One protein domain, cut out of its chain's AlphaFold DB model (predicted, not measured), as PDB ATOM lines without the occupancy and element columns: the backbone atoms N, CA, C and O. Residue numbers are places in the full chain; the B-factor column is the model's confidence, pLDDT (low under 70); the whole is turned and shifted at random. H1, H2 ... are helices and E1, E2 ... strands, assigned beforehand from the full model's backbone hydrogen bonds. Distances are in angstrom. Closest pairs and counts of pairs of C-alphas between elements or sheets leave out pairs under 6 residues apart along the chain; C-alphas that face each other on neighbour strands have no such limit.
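This is residues 3 to 96 of the 106 residues of an uncharacterized protein of Halorubrum halodurans (UniProt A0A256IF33). A long loop, residues 3 to 23, leads into a helical hairpin, H1 and H2, and a ribbon of two antiparallel strands, E1 and E2, packs on H2, chiefly through E1. The loop makes one end of the long axis, and the turn between the helices lies toward the other. The printed part has 94 residues, with two named helices and then two named strands in the order H1, H2, E1, E2; the class is mixed, helices and strands. It is only just compact, close to loose, with a radius of gyration of the C-alphas of 14.8 A, and elongated, spanning 46 by 29 by 22 A.

Start after the loop with H1, residues 24 to 43, and H2, residues 49 to 65: this helical hairpin has a shallow tilt of 32 degrees, opposite ways. The two touch, and their closest C-alphas, those of Val 36 and Ala 60, are 6.2 A apart. In both helices every O i to N i+4 pair is within hydrogen-bond range. Go on to E1, residues 72 to 80; its closest C-alpha to H2 is that of Thr 78, 6.4 A from that of Arg 53. E2, residues 88 to 95, forms an antiparallel hairpin with E1 at 167 degrees; look for N 77 and O 91 at 2.9 A and N 89 and O 79 at 2.8 A. H1 and E2 are near each other, while H1 and E1 are apart.

Find C-alpha 24 at (96.845, 46.604, 320.265); from there H1 runs 28.6 A to C-alpha 43. H2 covers 24.7 A, and E1 24.8 A. E2 runs 22.9 A and ends at C-alpha 95, (103.750, 56.230, 323.067).

The two C-alphas farthest apart, those of Arg 16 and Ser 48, are 46.3 A apart. The printed part has no cut, and no link is long. Residues 44 to 46 are under 70 in pLDDT; the mean of the printed part is 83.3.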
ATOM      1  N   LEU A   3      85.407  43.500 319.021       80.56
ATOM      2  CA  LEU A   3      84.874  43.633 317.668       80.56
ATOM      3  C   LEU A   3      85.309  44.978 317.084       80.56
ATOM      4  O   LEU A   3      85.155  46.010 317.737       80.56
ATOM      5  N   GLY A   4      85.847  44.957 315.871       78.88
ATOM      6  CA  GLY A   4      86.141  46.152 315.096       78.88
ATOM      7  C   GLY A   4      84.851  46.830 314.657       78.88
ATOM      8  O   GLY A   4      83.922  46.173 314.185       78.88
ATOM      9  N   LEU A   5      84.789  48.143 314.832       81.44
ATOM     10  CA  LEU A   5      83.677  48.962 314.373       81.44
ATOM     11  C   LEU A   5      84.117  49.820 313.192       81.44
ATOM     12  O   LEU A   5      85.271  50.245 313.113       81.44
ATOM     13  N   ASN A   6      83.185  50.109 312.288       79.81
ATOM     14  CA  ASN A   6      83.432  51.062 311.211       79.81
ATOM     15  C   ASN A   6      83.436  52.518 311.732       79.81
ATOM     16  O   ASN A   6      83.235  52.795 312.918       79.81
ATOM     17  N   GLU A   7      83.641  53.481 310.834       74.25
ATOM     18  CA  GLU A   7      83.693  54.914 311.162       74.25
ATOM     19  C   GLU A   7      82.419  55.477 311.824       74.25
ATOM     20  O   GLU A   7      82.505  56.483 312.540       74.25
ATOM     21  N   ASN A   8      81.285  54.793 311.633       76.56
ATOM     22  CA  ASN A   8      79.968  55.113 312.186       76.56
ATOM     23  C   ASN A   8      79.664  54.376 313.501       76.56
ATOM     24  O   ASN A   8      78.599  54.586 314.075       76.56
ATOM     25  N   PHE A   9      80.607  53.580 314.013       70.06
ATOM     26  CA  PHE A   9      80.445  52.703 315.177       70.06
ATOM     27  C   PHE A   9      79.476  51.530 314.970       70.06
ATOM     28  O   PHE A   9      78.977  50.967 315.947       70.06
ATOM     29  N   ASP A  10      79.255  51.125 313.721       76.38
ATOM     30  CA  ASP A  10      78.467  49.943 313.391       76.38
ATOM     31  C   ASP A  10      79.364  48.717 313.186       76.38
ATOM     32  O   ASP A  10      80.534  48.822 312.795       76.38
ATOM     33  N   LEU A  11      78.786  47.535 313.418       79.00
ATOM     34  CA  LEU A  11      79.397  46.266 313.030       79.00
ATOM     35  C   LEU A  11      79.328  46.128 311.508       79.00
ATOM     36  O   LEU A  11      78.243  46.050 310.934       79.00
ATOM     37  N   SER A  12      80.493  46.076 310.868       77.31
ATOM     38  CA  SER A  12      80.638  45.733 309.453       77.31
ATOM     39  C   SER A  12      81.430  44.444 309.333       77.31
ATOM     40  O   SER A  12      82.326  44.200 310.139       77.31
ATOM     41  N   LEU A  13      81.108  43.641 308.323       80.75
ATOM     42  CA  LEU A  13      81.939  42.501 307.959       80.75
ATOM     43  C   LEU A  13      83.204  42.981 307.237       80.75
ATOM     44  O   LEU A  13      83.186  44.043 306.604       80.75
ATOM     45  N   ASP A  14      84.282  42.211 307.357       78.81
ATOM     46  CA  ASP A  14      85.515  42.410 306.598       78.81
ATOM     47  C   ASP A  14      85.416  41.832 305.170       78.81
ATOM     48  O   ASP A  14      84.389  41.281 304.762       78.81
ATOM     49  N   ASP A  15      86.507  41.918 304.404       80.81
ATOM     50  CA  ASP A  15      86.588  41.414 303.023       80.81
ATOM     51  C   ASP A  15      86.345  39.894 302.898       80.81
ATOM     52  O   ASP A  15      86.183  39.370 301.794       80.81
ATOM     53  N   ARG A  16      86.338  39.164 304.020       83.56
ATOM     54  CA  ARG A  16      86.091  37.719 304.105       83.56
ATOM     55  C   ARG A  16      84.690  37.387 304.613       83.56
ATOM     56  O   ARG A  16      84.379  36.207 304.758       83.56
ATOM     57  N   ASN A  17      83.830  38.390 304.802       80.62
ATOM     58  CA  ASN A  17      82.529  38.279 305.460       80.62
ATOM     59  C   ASN A  17      82.609  37.841 306.936       80.62
ATOM     60  O   ASN A  17      81.628  37.316 307.468       80.62
ATOM     61  N   ASP A  18      83.739  38.075 307.607       81.81
ATOM     62  CA  ASP A  18      83.918  37.782 309.028       81.81
ATOM     63  C   ASP A  18      83.757  39.047 309.883       81.81
ATOM     64  O   ASP A  18      83.858  40.181 309.411       81.81
ATOM     65  N   LEU A  19      83.492  38.851 311.180       82.38
ATOM     66  CA  LEU A  19      83.503  39.947 312.144       82.38
ATOM     67  C   LEU A  19      84.956  40.377 312.406       82.38
ATOM     68  O   LEU A  19      85.729  39.570 312.941       82.38
ATOM     69  N   PRO A  20      85.339  41.630 312.095       82.62
ATOM     70  CA  PRO A  20      86.697  42.090 312.319       82.62
ATOM     71  C   PRO A  20      86.989  42.112 313.819       82.62
ATOM     72  O   PRO A  20      86.143  42.500 314.627       82.62
ATOM     73  N   LEU A  21      88.200  41.717 314.205       84.50
ATOM     74  CA  LEU A  21      88.688  41.864 315.573       84.50
ATOM     75  C   LEU A  21      89.778  42.934 315.625       84.50
ATOM     76  O   LEU A  21      90.732  42.883 314.856       84.50
ATOM     77  N   VAL A  22      89.690  43.828 316.609       82.94
ATOM     78  CA  VAL A  22      90.712  44.845 316.883       82.94
ATOM     79  C   VAL A  22      91.513  44.509 318.141       82.94
ATOM     80  O   VAL A  22      90.997  43.990 319.146       82.94
ATOM     81  N   ARG A  23      92.823  44.777 318.080       81.31
ATOM     82  CA  ARG A  23      93.809  44.532 319.147       81.31
ATOM     83  C   ARG A  23      94.918  45.591 319.106       81.31
ATOM     84  O   ARG A  23      95.043  46.315 318.124       81.31
ATOM     85  N   GLY A  24      95.719  45.669 320.172       82.81
ATOM     86  CA  GLY A  24      96.845  46.604 320.265       82.81
ATOM     87  C   GLY A  24      96.399  48.060 320.114       82.81
ATOM     88  O   GLY A  24      95.364  48.448 320.659       82.81
ATOM     89  N   ARG A  25      97.156  48.833 319.326       84.50
ATOM     90  CA  ARG A  25      96.910  50.256 319.049       84.50
ATOM     91  C   ARG A  25      95.473  50.545 318.594       84.50
ATOM     92  O   ARG A  25      94.812  51.395 319.177       84.50
ATOM     93  N   GLU A  26      94.963  49.815 317.606       82.75
ATOM     94  CA  GLU A  26      93.618  50.054 317.054       82.75
ATOM     95  C   GLU A  26      92.513  49.741 318.069       82.75
ATOM     96  O   GLU A  26      91.534  50.477 318.191       82.75
ATOM     97  N   GLY A  27      92.689  48.676 318.859       84.31
ATOM     98  CA  GLY A  27      91.754  48.335 319.933       84.31
ATOM     99  C   GLY A  27      91.715  49.398 321.033       84.31
ATOM    100  O   GLY A  27      90.640  49.728 321.539       84.31
ATOM    101  N   PHE A  28      92.872  49.964 321.378       86.38
ATOM    102  CA  PHE A  28      92.973  51.099 322.290       86.38
ATOM    103  C   PHE A  28      92.243  52.332 321.741       86.38
ATOM    104  O   PHE A  28      91.356  52.862 322.416       86.38
ATOM    105  N   GLU A  29      92.558  52.746 320.509       87.44
ATOM    106  CA  GLU A  29      91.950  53.912 319.856       87.44
ATOM    107  C   GLU A  29      90.420  53.785 319.801       87.44
ATOM    108  O   GLU A  29      89.700  54.717 320.173       87.44
ATOM    109  N   GLN A  30      89.906  52.610 319.419       88.12
ATOM    110  CA  GLN A  30      88.468  52.360 319.355       88.12
ATOM    111  C   GLN A  30      87.801  52.476 320.731       88.12
ATOM    112  O   GLN A  30      86.787  53.167 320.873       88.12
ATOM    113  N   ARG A  31      88.352  51.827 321.762       87.19
ATOM    114  CA  ARG A  31      87.773  51.853 323.115       87.19
ATOM    115  C   ARG A  31      87.803  53.240 323.737       87.19
ATOM    116  O   ARG A  31      86.823  53.652 324.365       87.19
ATOM    117  N   LEU A  32      88.896  53.969 323.539       87.94
ATOM    118  CA  LEU A  32      89.031  55.350 323.978       87.94
ATOM    119  C   LEU A  32      87.982  56.233 323.299       87.94
ATOM    120  O   LEU A  32      87.236  56.941 323.980       87.94
ATOM    121  N   ARG A  33      87.857  56.126 321.970       88.56
ATOM    122  CA  ARG A  33      86.876  56.877 321.182       88.56
ATOM    123  C   ARG A  33      85.443  56.591 321.640       88.56
ATOM    124  O   ARG A  33      84.683  57.534 321.859       88.56
ATOM    125  N   LEU A  34      85.081  55.322 321.840       87.00
ATOM    126  CA  LEU A  34      83.765  54.913 322.345       87.00
ATOM    127  C   LEU A  34      83.480  55.483 323.739       87.00
ATOM    128  O   LEU A  34      82.431  56.088 323.971       87.00
ATOM    129  N   SER A  35      84.430  55.323 324.658       87.81
ATOM    130  CA  SER A  35      84.265  55.707 326.060       87.81
ATOM    131  C   SER A  35      84.146  57.222 326.223       87.81
ATOM    132  O   SER A  35      83.262  57.705 326.935       87.81
ATOM    133  N   VAL A  36      84.982  57.988 325.518       88.25
ATOM    134  CA  VAL A  36      84.915  59.453 325.536       88.25
ATOM    135  C   VAL A  36      83.648  59.959 324.848       88.25
ATOM    136  O   VAL A  36      83.011  60.870 325.368       88.25
ATOM    137  N   THR A  37      83.231  59.361 323.728       86.81
ATOM    138  CA  THR A  37      81.989  59.753 323.037       86.81
ATOM    139  C   THR A  37      80.765  59.518 323.922       86.81
ATOM    140  O   THR A  37      79.883  60.374 324.004       86.81
ATOM    141  N   SER A  38      80.715  58.378 324.616       85.94
ATOM    142  CA  SER A  38      79.655  58.070 325.583       85.94
ATOM    143  C   SER A  38      79.626  59.089 326.725       85.94
ATOM    144  O   SER A  38      78.578  59.650 327.041       85.94
ATOM    145  N   PHE A  39      80.792  59.419 327.286       86.25
ATOM    146  CA  PHE A  39      80.904  60.438 328.327       86.25
ATOM    147  C   PHE A  39      80.481  61.832 327.838       86.25
ATOM    148  O   PHE A  39      79.732  62.521 328.525       86.25
ATOM    149  N   PHE A  40      80.900  62.230 326.635       84.25
ATOM    150  CA  PHE A  40      80.523  63.503 326.020       84.25
ATOM    151  C   PHE A  40      79.004  63.647 325.908       84.25
ATOM    152  O   PHE A  40      78.465  64.671 326.318       84.25
ATOM    153  N   LYS A  41      78.304  62.604 325.440       82.88
ATOM    154  CA  LYS A  41      76.834  62.595 325.352       82.88
ATOM    155  C   LYS A  41      76.149  62.807 326.707       82.88
ATOM    156  O   LYS A  41      75.081  63.402 326.739       82.88
ATOM    157  N   ASN A  42      76.765  62.363 327.802       81.38
ATOM    158  CA  ASN A  42      76.223  62.541 329.154       81.38
ATOM    159  C   ASN A  42      76.536  63.921 329.753       81.38
ATOM    160  O   ASN A  42      75.814  64.386 330.625       81.38
ATOM    161  N   VAL A  43      77.622  64.571 329.327       76.19
ATOM    162  CA  VAL A  43      78.068  65.863 329.887       76.19
ATOM    163  C   VAL A  43      77.532  67.057 329.089       76.19
ATOM    164  O   VAL A  43      77.326  68.144 329.638       76.19
ATOM    165  N   VAL A  44      77.308  66.882 327.788       67.56
ATOM    166  CA  VAL A  44      76.867  67.942 326.874       67.56
ATOM    167  C   VAL A  44      75.358  68.090 326.961       67.56
ATOM    168  O   VAL A  44      74.597  67.332 326.373       67.56
ATOM    169  N   GLY A  45      74.944  69.096 327.720       65.50
ATOM    170  CA  GLY A  45      73.549  69.389 328.043       65.50
ATOM    171  C   GLY A  45      73.436  69.956 329.455       65.50
ATOM    172  O   GLY A  45      72.753  70.953 329.659       65.50
ATOM    173  N   ASP A  46      74.229  69.407 330.381       64.81
ATOM    174  CA  ASP A  46      74.157  69.722 331.815       64.81
ATOM    175  C   ASP A  46      75.284  70.642 332.315       64.81
ATOM    176  O   ASP A  46      75.291  71.056 333.474       64.81
ATOM    177  N   THR A  47      76.278  70.957 331.476       72.44
ATOM    178  CA  THR A  47      77.508  71.632 331.922       72.44
ATOM    179  C   THR A  47      77.958  72.759 330.984       72.44
ATOM    180  O   THR A  47      77.796  72.693 329.767       72.44
ATOM    181  N   SER A  48      78.573  73.809 331.547       79.44
ATOM    182  CA  SER A  48      79.146  74.922 330.775       79.44
ATOM    183  C   SER A  48      80.315  74.478 329.883       79.44
ATOM    184  O   SER A  48      81.048  73.539 330.204       79.44
ATOM    185  N   ARG A  49      80.549  75.194 328.771       74.88
ATOM    186  CA  ARG A  49      81.552  74.812 327.758       74.88
ATOM    187  C   ARG A  49      82.964  74.601 328.320       74.88
ATOM    188  O   ARG A  49      83.628  73.624 327.975       74.88
ATOM    189  N   GLY A  50      83.434  75.505 329.179       75.88
ATOM    190  CA  GLY A  50      84.774  75.402 329.766       75.88
ATOM    191  C   GLY A  50      84.921  74.207 330.711       75.88
ATOM    192  O   GLY A  50      85.971  73.566 330.740       75.88
ATOM    193  N   THR A  51      83.860  73.872 331.447       83.75
ATOM    194  CA  THR A  51      83.853  72.736 332.373       83.75
ATOM    195  C   THR A  51      83.734  71.411 331.622       83.75
ATOM    196  O   THR A  51      84.495  70.494 331.916       83.75
ATOM    197  N   ALA A  52      82.882  71.330 330.594       81.94
ATOM    198  CA  ALA A  52      82.766  70.146 329.739       81.94
ATOM    199  C   ALA A  52      84.120  69.759 329.124       81.94
ATOM    200  O   ALA A  52      84.505  68.595 329.160       81.94
ATOM    201  N   ARG A  53      84.889  70.753 328.663       85.62
ATOM    202  CA  ARG A  53      86.233  70.557 328.111       85.62
ATOM    203  C   ARG A  53      87.178  69.856 329.097       85.62
ATOM    204  O   ARG A  53      87.713  68.794 328.798       85.62
ATOM    205  N   LYS A  54      87.321  70.412 330.305       87.56
ATOM    206  CA  LYS A  54      88.179  69.836 331.357       87.56
ATOM    207  C   LYS A  54      87.724  68.442 331.786       87.56
ATOM    208  O   LYS A  54      88.553  67.585 332.069       87.56
ATOM    209  N   LEU A  55      86.412  68.211 331.850       88.44
ATOM    210  CA  LEU A  55      85.862  66.901 332.194       88.44
ATOM    211  C   LEU A  55      86.229  65.843 331.148       88.44
ATOM    212  O   LEU A  55      86.568  64.724 331.519       88.44
ATOM    213  N   ILE A  56      86.205  66.200 329.863       88.06
ATOM    214  CA  ILE A  56      86.604  65.302 328.771       88.06
ATOM    215  C   ILE A  56      88.097  64.993 328.840       88.06
ATOM    216  O   ILE A  56      88.461  63.829 328.718       88.06
ATOM    217  N   GLU A  57      88.948  65.992 329.084       89.12
ATOM    218  CA  GLU A  57      90.394  65.782 329.257       89.12
ATOM    219  C   GLU A  57      90.684  64.812 330.410       89.12
ATOM    220  O   GLU A  57      91.404  63.831 330.230       89.12
ATOM    221  N   LEU A  58      90.055  65.031 331.570       89.81
ATOM    222  CA  LEU A  58      90.188  64.148 332.731       89.81
ATOM    223  C   LEU A  58      89.695  62.731 332.437       89.81
ATOM    224  O   LEU A  58      90.324  61.757 332.850       89.81
ATOM    225  N   GLN A  59      88.567  62.604 331.740       88.94
ATOM    226  CA  GLN A  59      88.014  61.302 331.403       88.94
ATOM    227  C   GLN A  59      88.905  60.562 330.400       88.94
ATOM    228  O   GLN A  59      89.196  59.385 330.608       88.94
ATOM    229  N   ALA A  60      89.385  61.247 329.360       88.44
ATOM    230  CA  ALA A  60      90.329  60.695 328.397       88.44
ATOM    231  C   ALA A  60      91.615  60.223 329.089       88.44
ATOM    232  O   ALA A  60      92.078  59.118 328.821       88.44
ATOM    233  N   GLN A  61      92.141  61.004 330.038       90.00
ATOM    234  CA  GLN A  61      93.328  60.630 330.805       90.00
ATOM    235  C   GLN A  61      93.099  59.383 331.664       90.00
ATOM    236  O   GLN A  61      93.920  58.470 331.645       90.00
ATOM    237  N   ARG A  62      91.969  59.314 332.382       88.56
ATOM    238  CA  ARG A  62      91.610  58.143 333.200       88.56
ATOM    239  C   ARG A  62      91.491  56.880 332.363       88.56
ATOM    240  O   ARG A  62      92.021  55.849 332.754       88.56
ATOM    241  N   ILE A  63      90.799  56.968 331.232       85.75
ATOM    242  CA  ILE A  63      90.609  55.833 330.331       85.75
ATOM    243  C   ILE A  63      91.957  55.396 329.750       85.75
ATOM    244  O   ILE A  63      92.266  54.211 329.744       85.75
ATOM    245  N   ALA A  64      92.783  56.343 329.303       85.56
ATOM    246  CA  ALA A  64      94.072  56.019 328.709       85.56
ATOM    247  C   ALA A  64      95.016  55.309 329.694       85.56
ATOM    248  O   ALA A  64      95.720  54.388 329.302       85.56
ATOM    249  N   GLN A  65      94.969  55.667 330.981       84.31
ATOM    250  CA  GLN A  65      95.729  54.997 332.045       84.31
ATOM    251  C   GLN A  65      95.220  53.590 332.400       84.31
ATOM    252  O   GLN A  65      95.921  52.843 333.075       84.31
ATOM    253  N   GLN A  66      94.000  53.223 331.998       83.88
ATOM    254  CA  GLN A  66      93.436  51.894 332.259       83.88
ATOM    255  C   GLN A  66      93.880  50.847 331.233       83.88
ATOM    256  O   GLN A  66      93.643  49.657 331.444       83.88
ATOM    257  N   TYR A  67      94.495  51.273 330.129       79.56
ATOM    258  CA  TYR A  67      94.881  50.397 329.032       79.56
ATOM    259  C   TYR A  67      96.380  50.126 329.045       79.56
ATOM    260  O   TYR A  67      97.187  51.042 329.143       79.56
ATOM    261  N   THR A  68      96.739  48.850 328.927       77.19
ATOM    262  CA  THR A  68      98.133  48.383 328.885       77.19
ATOM    263  C   THR A  68      98.708  48.396 327.469       77.19
ATOM    264  O   THR A  68      99.860  48.035 327.275       77.19
ATOM    265  N   GLU A  69      97.895  48.726 326.461       79.88
ATOM    266  CA  GLU A  69      98.302  48.767 325.051       79.88
ATOM    267  C   GLU A  69      99.124  50.007 324.666       79.88
ATOM    268  O   GLU A  69      99.618  50.073 323.543       79.88
ATOM    269  N   ILE A  70      99.252  50.979 325.568       82.38
ATOM    270  CA  ILE A  70     100.141  52.132 325.426       82.38
ATOM    271  C   ILE A  70     101.049  52.204 326.653       82.38
ATOM    272  O   ILE A  70     100.618  51.871 327.756       82.38
ATOM    273  N   ASP A  71     102.288  52.655 326.473       82.88
ATOM    274  CA  ASP A  71     103.225  52.822 327.588       82.88
ATOM    275  C   ASP A  71     102.897  54.100 328.368       82.88
ATOM    276  O   ASP A  71     102.736  54.108 329.591       82.88
ATOM    277  N   ARG A  72     102.704  55.206 327.639       85.94
ATOM    278  CA  ARG A  72     102.364  56.496 328.244       85.94
ATOM    279  C   ARG A  72     101.590  57.411 327.315       85.94
ATOM    280  O   ARG A  72     101.770  57.431 326.100       85.94
ATOM    281  N   VAL A  73     100.785  58.271 327.927       87.31
ATOM    282  CA  VAL A  73     100.188  59.426 327.258       87.31
ATOM    283  C   VAL A  73     101.154  60.602 327.361       87.31
ATOM    284  O   VAL A  73     101.518  61.013 328.461       87.31
ATOM    285  N   VAL A  74     101.545  61.153 326.216       89.44
ATOM    286  CA  VAL A  74     102.427  62.323 326.114       89.44
ATOM    287  C   VAL A  74     101.626  63.608 326.291       89.44
ATOM    288  O   VAL A  74     102.039  64.505 327.022       89.44
ATOM    289  N   GLN A  75     100.466  63.700 325.636       90.44
ATOM    290  CA  GLN A  75      99.643  64.904 325.646       90.44
ATOM    291  C   GLN A  75      98.173  64.577 325.381       90.44
ATOM    292  O   GLN A  75      97.854  63.730 324.549       90.44
ATOM    293  N   ILE A  76      97.282  65.301 326.058       89.44
ATOM    294  CA  ILE A  76      95.847  65.342 325.769       89.44
ATOM    295  C   ILE A  76      95.470  66.805 325.575       89.44
ATOM    296  O   ILE A  76      95.771  67.639 326.427       89.44
ATOM    297  N   GLN A  77      94.811  67.111 324.464       90.25
ATOM    298  CA  GLN A  77      94.330  68.449 324.150       90.25
ATOM    299  C   GLN A  77      92.895  68.374 323.656       90.25
ATOM    300  O   GLN A  77      92.550  67.517 322.842       90.25
ATOM    301  N   THR A  78      92.063  69.291 324.139       88.50
ATOM    302  CA  THR A  78      90.693  69.430 323.652       88.50
ATOM    303  C   THR A  78      90.393  70.851 323.213       88.50
ATOM    304  O   THR A  78      90.723  71.831 323.888       88.50
ATOM    305  N   GLU A  79      89.719  70.964 322.076       88.81
ATOM    306  CA  GLU A  79      89.336  72.239 321.483       88.81
ATOM    307  C   GLU A  79      87.922  72.162 320.926       88.81
ATOM    308  O   GLU A  79      87.506  71.141 320.384       88.81
ATOM    309  N   TYR A  80      87.163  73.246 321.067       85.06
ATOM    310  CA  TYR A  80      85.875  73.337 320.390       85.06
ATOM    311  C   TYR A  80      86.096  73.522 318.898       85.06
ATOM    312  O   TYR A  80      86.925  74.332 318.485       85.06
ATOM    313  N   ASP A  81      85.313  72.809 318.103       86.38
ATOM    314  CA  ASP A  81      85.302  73.013 316.666       86.38
ATOM    315  C   ASP A  81      84.674  74.382 316.351       86.38
ATOM    316  O   ASP A  81      83.542  74.677 316.739       86.38
ATOM    317  N   GLY A  82      85.438  75.243 315.676       83.25
ATOM    318  CA  GLY A  82      84.993  76.588 315.308       83.25
ATOM    319  C   GLY A  82      83.956  76.611 314.181       83.25
ATOM    320  O   GLY A  82      83.267  77.614 314.018       83.25
ATOM    321  N   MET A  83      83.832  75.524 313.413       83.06
ATOM    322  CA  MET A  83      82.897  75.404 312.291       83.06
ATOM    323  C   MET A  83      81.666  74.561 312.636       83.06
ATOM    324  O   MET A  83      80.605  74.754 312.042       83.06
ATOM    325  N   ARG A  84      81.776  73.638 313.598       81.06
ATOM    326  CA  ARG A  84      80.693  72.734 314.007       81.06
ATOM    327  C   ARG A  84      80.233  73.026 315.430       81.06
ATOM    328  O   ARG A  84      80.965  72.847 316.401       81.06
ATOM    329  N   ALA A  85      78.970  73.422 315.570       79.38
ATOM    330  CA  ALA A  85      78.368  73.634 316.881       79.38
ATOM    331  C   ALA A  85      78.400  72.345 317.722       79.38
ATOM    332  O   ALA A  85      78.208  71.246 317.203       79.38
ATOM    333  N   ASN A  86      78.627  72.493 319.031       77.00
ATOM    334  CA  ASN A  86      78.636  71.394 320.007       77.00
ATOM    335  C   ASN A  86      79.553  70.222 319.621       77.00
ATOM    336  O   ASN A  86      79.264  69.075 319.945       77.00
ATOM    337  N   THR A  87      80.656  70.514 318.937       84.38
ATOM    338  CA  THR A  87      81.677  69.532 318.573       84.38
ATOM    339  C   THR A  87      82.972  69.876 319.301       84.38
ATOM    340  O   THR A  87      83.359  71.044 319.370       84.38
ATOM    341  N   ILE A  88      83.619  68.863 319.877       84.81
ATOM    342  CA  ILE A  88      84.934  68.985 320.510       84.81
ATOM    343  C   ILE A  88      85.893  68.052 319.787       84.81
ATOM    344  O   ILE A  88      85.637  66.855 319.671       84.81
ATOM    345  N   ASN A  89      87.002  68.618 319.337       88.88
ATOM    346  CA  ASN A  89      88.135  67.890 318.807       88.88
ATOM    347  C   ASN A  89      89.026  67.490 319.985       88.88
ATOM    348  O   ASN A  89      89.475  68.342 320.751       88.88
ATOM    349  N   LEU A  90      89.229  66.185 320.150       88.50
ATOM    350  CA  LEU A  90      90.120  65.600 321.143       88.50
ATOM    351  C   LEU A  90      91.333  65.027 320.419       88.50
ATOM    352  O   LEU A  90      91.200  64.123 319.596       88.50
ATOM    353  N   THR A  91      92.508  65.542 320.754       91.12
ATOM    354  CA  THR A  91      93.790  65.062 320.245       91.12
ATOM    355  C   THR A  91      94.557  64.418 321.386       91.12
ATOM    356  O   THR A  91      94.715  65.014 322.453       91.12
ATOM    357  N   ILE A  92      95.025  63.192 321.165       87.00
ATOM    358  CA  ILE A  92      95.794  62.427 322.146       87.00
ATOM    359  C   ILE A  92      97.079  61.973 321.473       87.00
ATOM    360  O   ILE A  92      97.038  61.306 320.443       87.00
ATOM    361  N   ILE A  93      98.205  62.353 322.064       88.38
ATOM    362  CA  ILE A  93      99.542  61.916 321.669       88.38
ATOM    363  C   ILE A  93      99.992  60.901 322.714       88.38
ATOM    364  O   ILE A  93      99.967  61.193 323.912       88.38
ATOM    365  N   TYR A  94     100.383  59.713 322.276       88.12
ATOM    366  CA  TYR A  94     100.797  58.612 323.141       88.12
ATOM    367  C   TYR A  94     101.951  57.837 322.517       88.12
ATOM    368  O   TYR A  94     102.209  57.925 321.319       88.12
ATOM    369  N   ASP A  95     102.629  57.096 323.378       87.12
ATOM    370  CA  ASP A  95     103.750  56.230 323.067       87.12
ATOM    371  C   ASP A  95     103.291  54.771 323.193       87.12
ATOM    372  O   ASP A  95     102.589  54.427 324.151       87.12
ATOM    373  N   THR A  96     103.649  53.918 322.234       81.56
ATOM    374  CA  THR A  96     103.361  52.476 322.315       81.56
ATOM    375  C   THR A  96     104.471  51.706 323.027       81.56
ATOM    376  O   THR A  96     104.271  50.534 323.329       81.56
TER     377      THR A  96